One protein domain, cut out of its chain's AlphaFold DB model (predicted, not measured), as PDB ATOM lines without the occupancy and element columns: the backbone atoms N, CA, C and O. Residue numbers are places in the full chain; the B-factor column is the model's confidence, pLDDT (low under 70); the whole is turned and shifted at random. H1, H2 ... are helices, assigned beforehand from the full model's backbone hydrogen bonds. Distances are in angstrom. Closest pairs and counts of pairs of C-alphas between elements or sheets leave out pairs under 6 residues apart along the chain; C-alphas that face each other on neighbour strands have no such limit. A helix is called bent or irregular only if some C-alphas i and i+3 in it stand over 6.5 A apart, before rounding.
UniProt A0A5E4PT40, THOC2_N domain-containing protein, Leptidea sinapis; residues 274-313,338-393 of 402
ATOM      1  N   LEU A 274     -34.268 -19.698  13.624       97.75
ATOM      2  CA  LEU A 274     -32.967 -19.194  14.082       97.75
ATOM      3  C   LEU A 274     -32.310 -20.153  15.088       97.75
ATOM      4  O   LEU A 274     -31.122 -20.455  14.981       97.75
ATOM      5  N   LEU A 275     -33.073 -20.700  16.039       97.31
ATOM      6  CA  LEU A 275     -32.563 -21.678  17.005       97.31
ATOM      7  C   LEU A 275     -32.103 -22.976  16.326       97.31
ATOM      8  O   LEU A 275     -31.090 -23.547  16.736       97.31
ATOM      9  N   LEU A 276     -32.804 -23.422  15.278       97.19
ATOM     10  CA  LEU A 276     -32.406 -24.561  14.445       97.19
ATOM     11  C   LEU A 276     -31.163 -24.241  13.604       97.19
ATOM     12  O   LEU A 276     -30.219 -25.028  13.603       97.19
ATOM     13  N   GLN A 277     -31.127 -23.079  12.945       96.50
ATOM     14  CA  GLN A 277     -29.991 -22.609  12.143       96.50
ATOM     15  C   GLN A 277     -28.701 -22.578  12.962       96.50
ATOM     16  O   GLN A 277     -27.643 -23.033  12.524       96.50
ATOM     17  N   HIS A 278     -28.800 -22.049  14.179       95.88
ATOM     18  CA  HIS A 278     -27.695 -21.996  15.116       95.88
ATOM     19  C   HIS A 278     -27.525 -23.294  15.906       95.88
ATOM     20  O   HIS A 278     -26.684 -23.312  16.789       95.88
ATOM     21  N   GLN A 279     -28.257 -24.378  15.638       95.25
ATOM     22  CA  GLN A 279     -28.108 -25.669  16.332       95.25
ATOM     23  C   GLN A 279     -28.227 -25.567  17.868       95.25
ATOM     24  O   GLN A 279     -27.566 -26.301  18.599       95.25
ATOM     25  N   VAL A 280     -29.036 -24.628  18.370       96.38
ATOM     26  CA  VAL A 280     -29.401 -24.549  19.798       96.38
ATOM     27  C   VAL A 280     -30.394 -25.655  20.142       96.38
ATOM     28  O   VAL A 280     -30.304 -26.276  21.197       96.38
ATOM     29  N   ILE A 281     -31.311 -25.930  19.215       96.88
ATOM     30  CA  ILE A 281     -32.226 -27.069  19.260       96.88
ATOM     31  C   ILE A 281     -32.047 -27.919  18.006       96.88
ATOM     32  O   ILE A 281     -31.583 -27.430  16.974       96.88
ATOM     33  N   SER A 282     -32.422 -29.195  18.085       95.62
ATOM     34  CA  SER A 282     -32.442 -30.075  16.917       95.62
ATOM     35  C   SER A 282     -33.852 -30.213  16.353       95.62
ATOM     36  O   SER A 282     -34.848 -30.109  17.078       95.62
ATOM     37  N   LEU A 283     -33.941 -30.508  15.054       95.06
ATOM     38  CA  LEU A 283     -35.224 -30.777  14.410       95.06
ATOM     39  C   LEU A 283     -35.953 -31.949  15.084       95.06
ATOM     40  O   LEU A 283     -37.168 -31.902  15.232       95.06
ATOM     41  N   ASP A 284     -35.221 -32.965  15.547       94.38
ATOM     42  CA  ASP A 284     -35.794 -34.126  16.235       94.38
ATOM     43  C   ASP A 284     -36.515 -33.753  17.533       94.38
ATOM     44  O   ASP A 284     -37.490 -34.407  17.899       94.38
ATOM     45  N   ASN A 285     -36.073 -32.693  18.216       93.62
ATOM     46  CA  ASN A 285     -36.691 -32.256  19.466       93.62
ATOM     47  C   ASN A 285     -37.975 -31.456  19.232       93.62
ATOM     48  O   ASN A 285     -38.933 -31.624  19.984       93.62
ATOM     49  N   ILE A 286     -38.011 -30.607  18.199       95.00
ATOM     50  CA  ILE A 286     -39.154 -29.719  17.946       95.00
ATOM     51  C   ILE A 286     -40.222 -30.351  17.044       95.00
ATOM     52  O   ILE A 286     -41.402 -30.040  17.178       95.00
ATOM     53  N   TYR A 287     -39.844 -31.275  16.155       94.25
ATOM     54  CA  TYR A 287     -40.759 -31.895  15.191       94.25
ATOM     55  C   TYR A 287     -42.013 -32.537  15.818       94.25
ATOM     56  O   TYR A 287     -43.096 -32.322  15.272       94.25
ATOM     57  N   PRO A 288     -41.936 -33.257  16.961       93.50
ATOM     58  CA  PRO A 288     -43.116 -33.841  17.610       93.50
ATOM     59  C   PRO A 288     -44.150 -32.816  18.097       93.50
ATOM     60  O   PRO A 288     -45.309 -33.169  18.303       93.50
ATOM     61  N   TRP A 289     -43.742 -31.560  18.287       92.31
ATOM     62  CA  TRP A 289     -44.616 -30.478  18.743       92.31
ATOM     63  C   TRP A 289     -45.349 -29.779  17.597       92.31
ATOM     64  O   TRP A 289     -46.339 -29.088  17.837       92.31
ATOM     65  N   LEU A 290     -44.889 -29.963  16.356       91.25
ATOM     66  CA  LEU A 290     -45.469 -29.321  15.181       91.25
ATOM     67  C   LEU A 290     -46.748 -30.031  14.743       91.25
ATOM     68  O   LEU A 290     -46.759 -31.235  14.472       91.25
ATOM     69  N   ARG A 291     -47.815 -29.252  14.582       88.44
ATOM     70  CA  ARG A 291     -49.116 -29.731  14.111       88.44
ATOM     71  C   ARG A 291     -49.371 -29.361  12.642       88.44
ATOM     72  O   ARG A 291     -48.872 -28.346  12.160       88.44
ATOM     73  N   PRO A 292     -50.171 -30.151  11.911       88.81
ATOM     74  CA  PRO A 292     -50.800 -31.402  12.320       88.81
ATOM     75  C   PRO A 292     -49.837 -32.597  12.219       88.81
ATOM     76  O   PRO A 292     -48.737 -32.502  11.671       88.81
ATOM     77  N   ASP A 293     -50.261 -33.736  12.764       88.25
ATOM     78  CA  ASP A 293     -49.488 -34.981  12.717       88.25
ATOM     79  C   ASP A 293     -49.315 -35.487  11.279       88.25
ATOM     80  O   ASP A 293     -50.185 -35.291  10.427       88.25
ATOM     81  N   ASP A 294     -48.220 -36.206  11.019       89.75
ATOM     82  CA  ASP A 294     -47.878 -36.689   9.670       89.75
ATOM     83  C   ASP A 294     -48.964 -37.580   9.072       89.75
ATOM     84  O   ASP A 294     -49.222 -37.540   7.875       89.75
ATOM     85  N   THR A 295     -49.664 -38.346   9.908       89.88
ATOM     86  CA  THR A 295     -50.765 -39.206   9.455       89.88
ATOM     87  C   THR A 295     -51.967 -38.409   8.951       89.88
ATOM     88  O   THR A 295     -52.667 -38.864   8.046       89.88
ATOM     89  N   ILE A 296     -52.220 -37.231   9.528       88.31
ATOM     90  CA  ILE A 296     -53.291 -36.327   9.103       88.31
ATOM     91  C   ILE A 296     -52.858 -35.623   7.821       88.31
ATOM     92  O   ILE A 296     -53.625 -35.603   6.862       88.31
ATOM     93  N   MET A 297     -51.616 -35.130   7.781       86.19
ATOM     94  CA  MET A 297     -51.053 -34.507   6.582       86.19
ATOM     95  C   MET A 297     -51.067 -35.461   5.388       86.19
ATOM     96  O   MET A 297     -51.589 -35.096   4.346       86.19
ATOM     97  N   ALA A 298     -50.590 -36.698   5.548       88.12
ATOM     98  CA  ALA A 298     -50.565 -37.695   4.478       88.12
ATOM     99  C   ALA A 298     -51.964 -37.975   3.908       88.12
ATOM    100  O   ALA A 298     -52.149 -38.018   2.695       88.12
ATOM    101  N   LYS A 299     -52.973 -38.109   4.782       88.44
ATOM    102  CA  LYS A 299     -54.368 -38.309   4.360       88.44
ATOM    103  C   LYS A 299     -54.907 -37.126   3.565       88.44
ATOM    104  O   LYS A 299     -55.698 -37.341   2.650       88.44
ATOM    105  N   GLU A 300     -54.537 -35.905   3.938       85.75
ATOM    106  CA  GLU A 300     -54.968 -34.710   3.220       85.75
ATOM    107  C   GLU A 300     -54.264 -34.590   1.867       85.75
ATOM    108  O   GLU A 300     -54.942 -34.436   0.855       85.75
ATOM    109  N   THR A 301     -52.949 -34.822   1.815       84.19
ATOM    110  CA  THR A 301     -52.183 -34.903   0.562       84.19
ATOM    111  C   THR A 301     -52.791 -35.934  -0.398       84.19
ATOM    112  O   THR A 301     -53.024 -35.641  -1.570       84.19
ATOM    113  N   ASP A 302     -53.126 -37.135   0.085       87.12
ATOM    114  CA  ASP A 302     -53.751 -38.184  -0.732       87.12
ATOM    115  C   ASP A 302     -55.126 -37.769  -1.279       87.12
ATOM    116  O   ASP A 302     -55.509 -38.165  -2.386       87.12
ATOM    117  N   ARG A 303     -55.901 -36.996  -0.504       87.25
ATOM    118  CA  ARG A 303     -57.190 -36.446  -0.950       87.25
ATOM    119  C   ARG A 303     -56.982 -35.400  -2.037       87.25
ATOM    120  O   ARG A 303     -57.641 -35.488  -3.069       87.25
ATOM    121  N   GLU A 304     -56.059 -34.464  -1.838       83.12
ATOM    122  CA  GLU A 304     -55.729 -33.429  -2.821       83.12
ATOM    123  C   GLU A 304     -55.249 -34.040  -4.140       83.12
ATOM    124  O   GLU A 304     -55.740 -33.679  -5.207       83.12
ATOM    125  N   ILE A 305     -54.373 -35.048  -4.084       84.88
ATOM    126  CA  ILE A 305     -53.899 -35.758  -5.279       84.88
ATOM    127  C   ILE A 305     -55.058 -36.412  -6.033       84.88
ATOM    128  O   ILE A 305     -55.125 -36.312  -7.259       84.88
ATOM    129  N   LYS A 306     -55.994 -37.064  -5.330       87.19
ATOM    130  CA  LYS A 306     -57.179 -37.667  -5.965       87.19
ATOM    131  C   LYS A 306     -58.057 -36.617  -6.637       87.19
ATOM    132  O   LYS A 306     -58.476 -36.836  -7.772       87.19
ATOM    133  N   LEU A 307     -58.276 -35.474  -5.985       86.81
ATOM    134  CA  LEU A 307     -59.030 -34.355  -6.554       86.81
ATOM    135  C   LEU A 307     -58.354 -33.803  -7.815       86.81
ATOM    136  O   LEU A 307     -59.024 -33.606  -8.828       86.81
ATOM    137  N   ILE A 308     -57.030 -33.629  -7.793       83.50
ATOM    138  CA  ILE A 308     -56.252 -33.192  -8.961       83.50
ATOM    139  C   ILE A 308     -56.366 -34.220 -10.097       83.50
ATOM    140  O   ILE A 308     -56.612 -33.854 -11.244       83.50
ATOM    141  N   GLN A 309     -56.252 -35.517  -9.801       86.19
ATOM    142  CA  GLN A 309     -56.402 -36.580 -10.801       86.19
ATOM    143  C   GLN A 309     -57.822 -36.658 -11.382       86.19
ATOM    144  O   GLN A 309     -57.984 -36.931 -12.573       86.19
ATOM    145  N   ASP A 310     -58.856 -36.451 -10.566       86.06
ATOM    146  CA  ASP A 310     -60.248 -36.356 -11.019       86.06
ATOM    147  C   ASP A 310     -60.455 -35.123 -11.908       86.06
ATOM    148  O   ASP A 310     -61.111 -35.212 -12.946       86.06
ATOM    149  N   PHE A 311     -59.863 -33.984 -11.543       83.62
ATOM    150  CA  PHE A 311     -59.916 -32.753 -12.327       83.62
ATOM    151  C   PHE A 311     -59.227 -32.908 -13.690       83.62
ATOM    152  O   PHE A 311     -59.825 -32.586 -14.716       83.62
ATOM    153  N   ILE A 312     -58.026 -33.494 -13.732       82.56
ATOM    154  CA  ILE A 312     -57.315 -33.801 -14.985       82.56
ATOM    155  C   ILE A 312     -58.145 -34.748 -15.864       82.56
ATOM    156  O   ILE A 312     -58.266 -34.533 -17.071       82.56
ATOM    157  N   ARG A 313     -58.772 -35.777 -15.274       83.31
ATOM    158  CA  ARG A 313     -59.670 -36.684 -16.010       83.31
ATOM    159  C   ARG A 313     -60.871 -35.950 -16.603       83.31
ATOM    160  O   ARG A 313     -61.221 -36.227 -17.745       83.31
ATOM    161  N   PRO A 338     -50.486 -25.832   7.591       87.12
ATOM    162  CA  PRO A 338     -49.759 -26.653   8.548       87.12
ATOM    163  C   PRO A 338     -48.546 -25.921   9.139       87.12
ATOM    164  O   PRO A 338     -47.724 -25.379   8.395       87.12
ATOM    165  N   GLN A 339     -48.344 -26.002  10.460       89.12
ATOM    166  CA  GLN A 339     -47.211 -25.353  11.141       89.12
ATOM    167  C   GLN A 339     -45.861 -25.788  10.559       89.12
ATOM    168  O   GLN A 339     -44.926 -24.998  10.489       89.12
ATOM    169  N   LYS A 340     -45.768 -27.035  10.087       90.94
ATOM    170  CA  LYS A 340     -44.575 -27.573   9.421       90.94
ATOM    171  C   LYS A 340     -44.227 -26.826   8.130       90.94
ATOM    172  O   LYS A 340     -43.049 -26.629   7.847       90.94
ATOM    173  N   LEU A 341     -45.224 -26.382   7.362       89.81
ATOM    174  CA  LEU A 341     -44.999 -25.594   6.145       89.81
ATOM    175  C   LEU A 341     -44.604 -24.155   6.478       89.81
ATOM    176  O   LEU A 341     -43.701 -23.616   5.842       89.81
ATOM    177  N   VAL A 342     -45.217 -23.575   7.513       91.25
ATOM    178  CA  VAL A 342     -44.859 -22.242   8.022       91.25
ATOM    179  C   VAL A 342     -43.424 -22.229   8.561       91.25
ATOM    180  O   VAL A 342     -42.658 -21.314   8.264       91.25
ATOM    181  N   LEU A 343     -43.015 -23.275   9.284       93.38
ATOM    182  CA  LEU A 343     -41.628 -23.441   9.717       93.38
ATOM    183  C   LEU A 343     -40.682 -23.603   8.518       93.38
ATOM    184  O   LEU A 343     -39.595 -23.034   8.517       93.38
ATOM    185  N   GLY A 344     -41.093 -24.341   7.481       93.56
ATOM    186  CA  GLY A 344     -40.330 -24.461   6.237       93.56
ATOM    187  C   GLY A 344     -40.090 -23.111   5.556       93.56
ATOM    188  O   GLY A 344     -38.971 -22.828   5.136       93.56
ATOM    189  N   GLU A 345     -41.111 -22.251   5.508       93.56
ATOM    190  CA  GLU A 345     -40.981 -20.871   5.033       93.56
ATOM    191  C   GLU A 345     -39.985 -20.073   5.891       93.56
ATOM    192  O   GLU A 345     -39.068 -19.448   5.356       93.56
ATOM    193  N   ALA A 346     -40.124 -20.127   7.219       94.69
ATOM    194  CA  ALA A 346     -39.244 -19.417   8.145       94.69
ATOM    195  C   ALA A 346     -37.772 -19.852   8.007       94.69
ATOM    196  O   ALA A 346     -36.888 -18.997   7.949       94.69
ATOM    197  N   LEU A 347     -37.506 -21.159   7.876       96.31
ATOM    198  CA  LEU A 347     -36.162 -21.713   7.665       96.31
ATOM    199  C   LEU A 347     -35.509 -21.182   6.382       96.31
ATOM    200  O   LEU A 347     -34.325 -20.845   6.386       96.31
ATOM    201  N   LEU A 348     -36.274 -21.060   5.298       95.19
ATOM    202  CA  LEU A 348     -35.779 -20.489   4.044       95.19
ATOM    203  C   LEU A 348     -35.494 -18.989   4.172       95.19
ATOM    204  O   LEU A 348     -34.444 -18.536   3.713       95.19
ATOM    205  N   ARG A 349     -36.360 -18.228   4.861       93.25
ATOM    206  CA  ARG A 349     -36.143 -16.791   5.110       93.25
ATOM    207  C   ARG A 349     -34.857 -16.523   5.903       93.25
ATOM    208  O   ARG A 349     -34.129 -15.591   5.570       93.25
ATOM    209  N   VAL A 350     -34.534 -17.361   6.892       94.19
ATOM    210  CA  VAL A 350     -33.276 -17.254   7.662       94.19
ATOM    211  C   VAL A 350     -32.078 -17.918   6.970       94.19
ATOM    212  O   VAL A 350     -30.962 -17.858   7.478       94.19
ATOM    213  N   ARG A 351     -32.268 -18.509   5.779       93.38
ATOM    214  CA  ARG A 351     -31.240 -19.211   4.981       93.38
ATOM    215  C   ARG A 351     -30.696 -20.491   5.636       93.38
ATOM    216  O   ARG A 351     -29.570 -20.908   5.364       93.38
ATOM    217  N   ALA A 352     -31.502 -21.153   6.462       94.56
ATOM    218  CA  ALA A 352     -31.203 -22.442   7.085       94.56
ATOM    219  C   ALA A 352     -31.519 -23.611   6.130       94.56
ATOM    220  O   ALA A 352     -32.446 -24.395   6.339       94.56
ATOM    221  N   TRP A 353     -30.766 -23.705   5.026       94.06
ATOM    222  CA  TRP A 353     -31.023 -24.686   3.962       94.06
ATOM    223  C   TRP A 353     -30.939 -26.141   4.441       94.06
ATOM    224  O   TRP A 353     -31.741 -26.980   4.033       94.06
ATOM    225  N   ARG A 354     -29.969 -26.458   5.305       95.31
ATOM    226  CA  ARG A 354     -29.743 -27.829   5.782       95.31
ATOM    227  C   ARG A 354     -30.928 -28.316   6.610       95.31
ATOM    228  O   ARG A 354     -31.414 -29.430   6.419       95.31
ATOM    229  N   GLU A 355     -31.392 -27.465   7.509       95.88
ATOM    230  CA  GLU A 355     -32.512 -27.703   8.405       95.88
ATOM    231  C   GLU A 355     -33.818 -27.772   7.605       95.88
ATOM    232  O   GLU A 355     -34.603 -28.701   7.803       95.88
ATOM    233  N   PHE A 356     -34.005 -26.868   6.635       95.38
ATOM    234  CA  PHE A 356     -35.126 -26.910   5.694       95.38
ATOM    235  C   PHE A 356     -35.160 -28.223   4.904       95.38
ATOM    236  O   PHE A 356     -36.194 -28.883   4.867       95.38
ATOM    237  N   SER A 357     -34.038 -28.640   4.310       94.00
ATOM    238  CA  SER A 357     -33.958 -29.891   3.551       94.00
ATOM    239  C   SER A 357     -34.284 -31.099   4.434       94.00
ATOM    240  O   SER A 357     -35.050 -31.974   4.032       94.00
ATOM    241  N   SER A 358     -33.773 -31.120   5.670       94.69
ATOM    242  CA  SER A 358     -34.093 -32.173   6.638       94.69
ATOM    243  C   SER A 358     -35.570 -32.188   7.034       94.69
ATOM    244  O   SER A 358     -36.124 -33.270   7.219       94.69
ATOM    245  N   LEU A 359     -36.207 -31.024   7.190       94.00
ATOM    246  CA  LEU A 359     -37.641 -30.920   7.464       94.00
ATOM    247  C   LEU A 359     -38.446 -31.416   6.265       94.00
ATOM    248  O   LEU A 359     -39.282 -32.299   6.422       94.00
ATOM    249  N   TYR A 360     -38.154 -30.898   5.072       91.69
ATOM    250  CA  TYR A 360     -38.875 -31.206   3.842       91.69
ATOM    251  C   TYR A 360     -38.838 -32.703   3.506       91.69
ATOM    252  O   TYR A 360     -39.864 -33.275   3.159       91.69
ATOM    253  N   ASN A 361     -37.695 -33.367   3.714       91.75
ATOM    254  CA  ASN A 361     -37.551 -34.812   3.500       91.75
ATOM    255  C   ASN A 361     -38.419 -35.680   4.431       91.75
ATOM    256  O   ASN A 361     -38.614 -36.859   4.144       91.75
ATOM    257  N   ARG A 362     -38.910 -35.138   5.554       91.25
ATOM    258  CA  ARG A 362     -39.790 -35.855   6.496       91.25
ATOM    259  C   ARG A 362     -41.273 -35.647   6.199       91.25
ATOM    260  O   ARG A 362     -42.097 -36.403   6.703       91.25
ATOM    261  N   LEU A 363     -41.619 -34.630   5.410       89.06
ATOM    262  CA  LEU A 363     -43.011 -34.277   5.158       89.06
ATOM    263  C   LEU A 363     -43.659 -35.262   4.172       89.06
ATOM    264  O   LEU A 363     -43.079 -35.548   3.125       89.06
ATOM    265  N   PRO A 364     -44.888 -35.736   4.443       84.88
ATOM    266  CA  PRO A 364     -45.635 -36.600   3.533       84.88
ATOM    267  C   PRO A 364     -46.314 -35.772   2.426       84.88
ATOM    268  O   PRO A 364     -47.540 -35.731   2.310       84.88
ATOM    269  N   ILE A 365     -45.508 -35.057   1.640       81.75
ATOM    270  CA  ILE A 365     -45.944 -34.181   0.547       81.75
ATOM    271  C   ILE A 365     -45.340 -34.646  -0.776       81.75
ATOM    272  O   ILE A 365     -44.195 -35.086  -0.838       81.75
ATOM    273  N   THR A 366     -46.122 -34.563  -1.849       74.88
ATOM    274  CA  THR A 366     -45.702 -35.020  -3.187       74.88
ATOM    275  C   THR A 366     -45.157 -33.886  -4.051       74.88
ATOM    276  O   THR A 366     -44.339 -34.123  -4.935       74.88
ATOM    277  N   ALA A 367     -45.582 -32.651  -3.786       77.81
ATOM    278  CA  ALA A 367     -45.135 -31.456  -4.485       77.81
ATOM    279  C   ALA A 367     -44.846 -30.334  -3.485       77.81
ATOM    280  O   ALA A 367     -45.389 -30.325  -2.381       77.81
ATOM    281  N   MET A 368     -43.995 -29.396  -3.901       81.75
ATOM    282  CA  MET A 368     -43.618 -28.230  -3.109       81.75
ATOM    283  C   MET A 368     -44.837 -27.313  -2.904       81.75
ATOM    284  O   MET A 368     -45.345 -26.778  -3.892       81.75
ATOM    285  N   PRO A 369     -45.305 -27.092  -1.661       84.62
ATOM    286  CA  PRO A 369     -46.420 -26.188  -1.403       84.62
ATOM    287  C   PRO A 369     -46.036 -24.731  -1.678       84.62
ATOM    288  O   PRO A 369     -44.869 -24.351  -1.550       84.62
ATOM    289  N   GLN A 370     -47.030 -23.901  -2.005       85.00
ATOM    290  CA  GLN A 370     -46.824 -22.525  -2.470       85.00
ATOM    291  C   GLN A 370     -45.986 -21.672  -1.506       85.00
ATOM    292  O   GLN A 370     -45.070 -20.990  -1.955       85.00
ATOM    293  N   ARG A 371     -46.250 -21.721  -0.192       87.06
ATOM    294  CA  ARG A 371     -45.537 -20.889   0.800       87.06
ATOM    295  C   ARG A 371     -44.022 -21.108   0.790       87.06
ATOM    296  O   ARG A 371     -43.293 -20.166   0.477       87.06
ATOM    297  N   PRO A 372     -43.516 -22.322   1.072       89.25
ATOM    298  CA  PRO A 372     -42.082 -22.533   1.019       89.25
ATOM    299  C   PRO A 372     -41.530 -22.512  -0.423       89.25
ATOM    300  O   PRO A 372     -40.346 -22.239  -0.589       89.25
ATOM    301  N   ALA A 373     -42.347 -22.704  -1.472       90.50
ATOM    302  CA  ALA A 373     -41.906 -22.490  -2.859       90.50
ATOM    303  C   ALA A 373     -41.563 -21.016  -3.137       90.50
ATOM    304  O   ALA A 373     -40.499 -20.730  -3.679       90.50
ATOM    305  N   THR A 374     -42.422 -20.077  -2.728       91.00
ATOM    306  CA  THR A 374     -42.169 -18.636  -2.880       91.00
ATOM    307  C   THR A 374     -40.923 -18.215  -2.106       91.00
ATOM    308  O   THR A 374     -40.032 -17.595  -2.678       91.00
ATOM    309  N   ALA A 375     -40.792 -18.642  -0.846       91.69
ATOM    310  CA  ALA A 375     -39.604 -18.340  -0.045       91.69
ATOM    311  C   ALA A 375     -38.314 -18.932  -0.644       91.69
ATOM    312  O   ALA A 375     -37.247 -18.321  -0.561       91.69
ATOM    313  N   LEU A 376     -38.398 -20.105  -1.279       93.00
ATOM    314  CA  LEU A 376     -37.274 -20.701  -1.998       93.00
ATOM    315  C   LEU A 376     -36.896 -19.865  -3.226       93.00
ATOM    316  O   LEU A 376     -35.710 -19.622  -3.445       93.00
ATOM    317  N   CYS A 377     -37.880 -19.401  -4.001       93.56
ATOM    318  CA  CYS A 377     -37.652 -18.496  -5.127       93.56
ATOM    319  C   CYS A 377     -36.967 -17.202  -4.678       93.56
ATOM    320  O   CYS A 377     -35.992 -16.802  -5.307       93.56
ATOM    321  N   ASP A 378     -37.408 -16.596  -3.575       91.94
ATOM    322  CA  ASP A 378     -36.803 -15.373  -3.034       91.94
ATOM    323  C   ASP A 378     -35.354 -15.604  -2.590       91.94
ATOM    324  O   ASP A 378     -34.460 -14.808  -2.897       91.94
ATOM    325  N   MET A 379     -35.087 -16.729  -1.917       92.25
ATOM    326  CA  MET A 379     -33.731 -17.113  -1.520       92.25
ATOM    327  C   MET A 379     -32.831 -17.328  -2.744       92.25
ATOM    328  O   MET A 379     -31.711 -16.816  -2.782       92.25
ATOM    329  N   LEU A 380     -33.307 -18.063  -3.754       92.38
ATOM    330  CA  LEU A 380     -32.568 -18.310  -4.994       92.38
ATOM    331  C   LEU A 380     -32.333 -17.018  -5.775       92.38
ATOM    332  O   LEU A 380     -31.222 -16.794  -6.251       92.38
ATOM    333  N   HIS A 381     -33.342 -16.151  -5.867       93.12
ATOM    334  CA  HIS A 381     -33.219 -14.845  -6.495       93.12
ATOM    335  C   HIS A 381     -32.114 -14.030  -5.814       93.12
ATOM    336  O   HIS A 381     -31.185 -13.595  -6.487       93.12
ATOM    337  N   ALA A 382     -32.120 -13.931  -4.481       91.00
ATOM    338  CA  ALA A 382     -31.085 -13.220  -3.730       91.00
ATOM    339  C   ALA A 382     -29.668 -13.803  -3.919       91.00
ATOM    340  O   ALA A 382     -28.691 -13.055  -3.904       91.00
ATOM    341  N   LEU A 383     -29.543 -15.124  -4.092       90.50
ATOM    342  CA  LEU A 383     -28.260 -15.799  -4.321       90.50
ATOM    343  C   LEU A 383     -27.729 -15.606  -5.749       90.50
ATOM    344  O   LEU A 383     -26.524 -15.453  -5.941       90.50
ATOM    345  N   VAL A 384     -28.613 -15.639  -6.748       92.44
ATOM    346  CA  VAL A 384     -28.248 -15.594  -8.173       92.44
ATOM    347  C   VAL A 384     -28.128 -14.158  -8.691       92.44
ATOM    348  O   VAL A 384     -27.352 -13.915  -9.614       92.44
ATOM    349  N   GLU A 385     -28.832 -13.197  -8.089       91.56
ATOM    350  CA  GLU A 385     -28.872 -11.795  -8.526       91.56
ATOM    351  C   GLU A 385     -27.478 -11.170  -8.762       91.56
ATOM    352  O   GLU A 385     -27.280 -10.557  -9.817       91.56
ATOM    353  N   PRO A 386     -26.464 -11.347  -7.885       91.06
ATOM    354  CA  PRO A 386     -25.125 -10.809  -8.139       91.06
ATOM    355  C   PRO A 386     -24.458 -11.399  -9.391       91.06
ATOM    356  O   PRO A 386     -23.807 -10.676 -10.146       91.06
ATOM    357  N   LEU A 387     -24.634 -12.701  -9.641       89.88
ATOM    358  CA  LEU A 387     -24.076 -13.388 -10.813       89.88
ATOM    359  C   LEU A 387     -24.789 -12.957 -12.098       89.88
ATOM    360  O   LEU A 387     -24.149 -12.700 -13.122       89.88
ATOM    361  N   TYR A 388     -26.116 -12.848 -12.025       89.31
ATOM    362  CA  TYR A 388     -26.952 -12.399 -13.129       89.31
ATOM    363  C   TYR A 388     -26.580 -10.976 -13.563       89.31
ATOM    364  O   TYR A 388     -26.316 -10.742 -14.744       89.31
ATOM    365  N   ARG A 389     -26.443 -10.034 -12.617       89.12
ATOM    366  CA  ARG A 389     -26.019  -8.654 -12.912       89.12
ATOM    367  C   ARG A 389     -24.657  -8.585 -13.594       89.12
ATOM    368  O   ARG A 389     -24.533  -7.901 -14.607       89.12
ATOM    369  N   ASN A 390     -23.662  -9.312 -13.087       84.88
ATOM    370  CA  ASN A 390     -22.309  -9.292 -13.648       84.88
ATOM    371  C   ASN A 390     -22.282  -9.808 -15.094       84.88
ATOM    372  O   ASN A 390     -21.724  -9.157 -15.973       84.88
ATOM    373  N   SER A 391     -22.983 -10.911 -15.361       79.06
ATOM    374  CA  SER A 391     -23.049 -11.509 -16.701       79.06
ATOM    375  C   SER A 391     -23.780 -10.594 -17.694       79.06
ATOM    376  O   SER A 391     -23.398 -10.469 -18.856       79.06
ATOM    377  N   THR A 392     -24.814  -9.886 -17.234       71.56
ATOM    378  CA  THR A 392     -25.591  -8.958 -18.073       71.56
ATOM    379  C   THR A 392     -24.805  -7.678 -18.405       71.56
ATOM    380  O   THR A 392     -24.977  -7.101 -19.481       71.56
ATOM    381  N   ILE A 393     -23.909  -7.228 -17.519       62.03
ATOM    382  CA  ILE A 393     -23.015  -6.080 -17.759       62.03
ATOM    383  C   ILE A 393     -21.887  -6.446 -18.744       62.03
ATOM    384  O   ILE A 393     -21.559  -5.647 -19.626       62.03
TER     385      ILE A 393
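AT A GLANCE: This is residues 274 to 313 and 338 to 393 of the 402 residues of the protein "THOC2_N domain-containing protein" of Leptidea sinapis (UniProt A0A5E4PT40). A helical hairpin, H4 and H5, makes the core; H6a, the first arm of the long bent helix H6, lies side by side with H4, and the short H1 and H2 lie over the hairpin's other side. Two arms stick out from this body: residues 306 to 313 of H3 and residues 381 to 393 of H6. The printed part has 96 residues with six named helices, H1 to H6 in order, and no named strand: all helix. It is loose, with a radius of gyration of the C-alphas of 16.3 A, and flat, spanning 49 by 43 by 15 A.

HOW THE PARTS SIT: Start at H6, residues 370 to 393, assigned as one helix by its hydrogen bonds but bent: C-alphas 383 and 386 are 7.0 A apart, and arms H6a, 370 to 383, and H6b, 386 to 393, stand at a steep tilt of 58 degrees. H6a touches H4, residues 339 to 349, at a shallow tilt of 11 degrees, the same way; the closest C-alphas, Glu 345 and Pro 372, are 4.5 A apart. H4 forms a hairpin with H5, residues 353 to 360, at 18 degrees; C-alphas 347 and 356 come closest, 5.7 A. H2, residues 283 to 289, only just touches H5, with 3 pairs of C-alphas within 8 A, the closest Leu 283 and Glu 355 at 7.3 A. H1, residues 274 to 277, is near H4 and H5; H3, residues 294 to 313, touches no helix. Every O i to N i+4 pair is within hydrogen-bond range in H3, H4, H5, H6a and H6b; H2 has 1 of 3, and 2 of 4 O i to N i+3 pairs, and H1 is too short for an i+4 pair.

IN THESE COORDINATES: Find C-alpha 370 at (-46.824, -22.525, -2.470); H6a runs 19.8 A from there, and H6b 10.9 A to C-alpha 393 at (-23.015, -6.080, -17.759). H3 runs 28.3 A from C-alpha 294 at (-47.878, -36.689, 9.670), and H4 15.2 A.

THE WHOLE: The C-alphas farthest apart, Thr 295 and Ile 393, are 51.1 A apart. Residues 314 to 337 are cut out, with 28.3 A between C-alphas 313 and 338; no link printed whole is long. In this model residue 393 alone has pLDDT under 70.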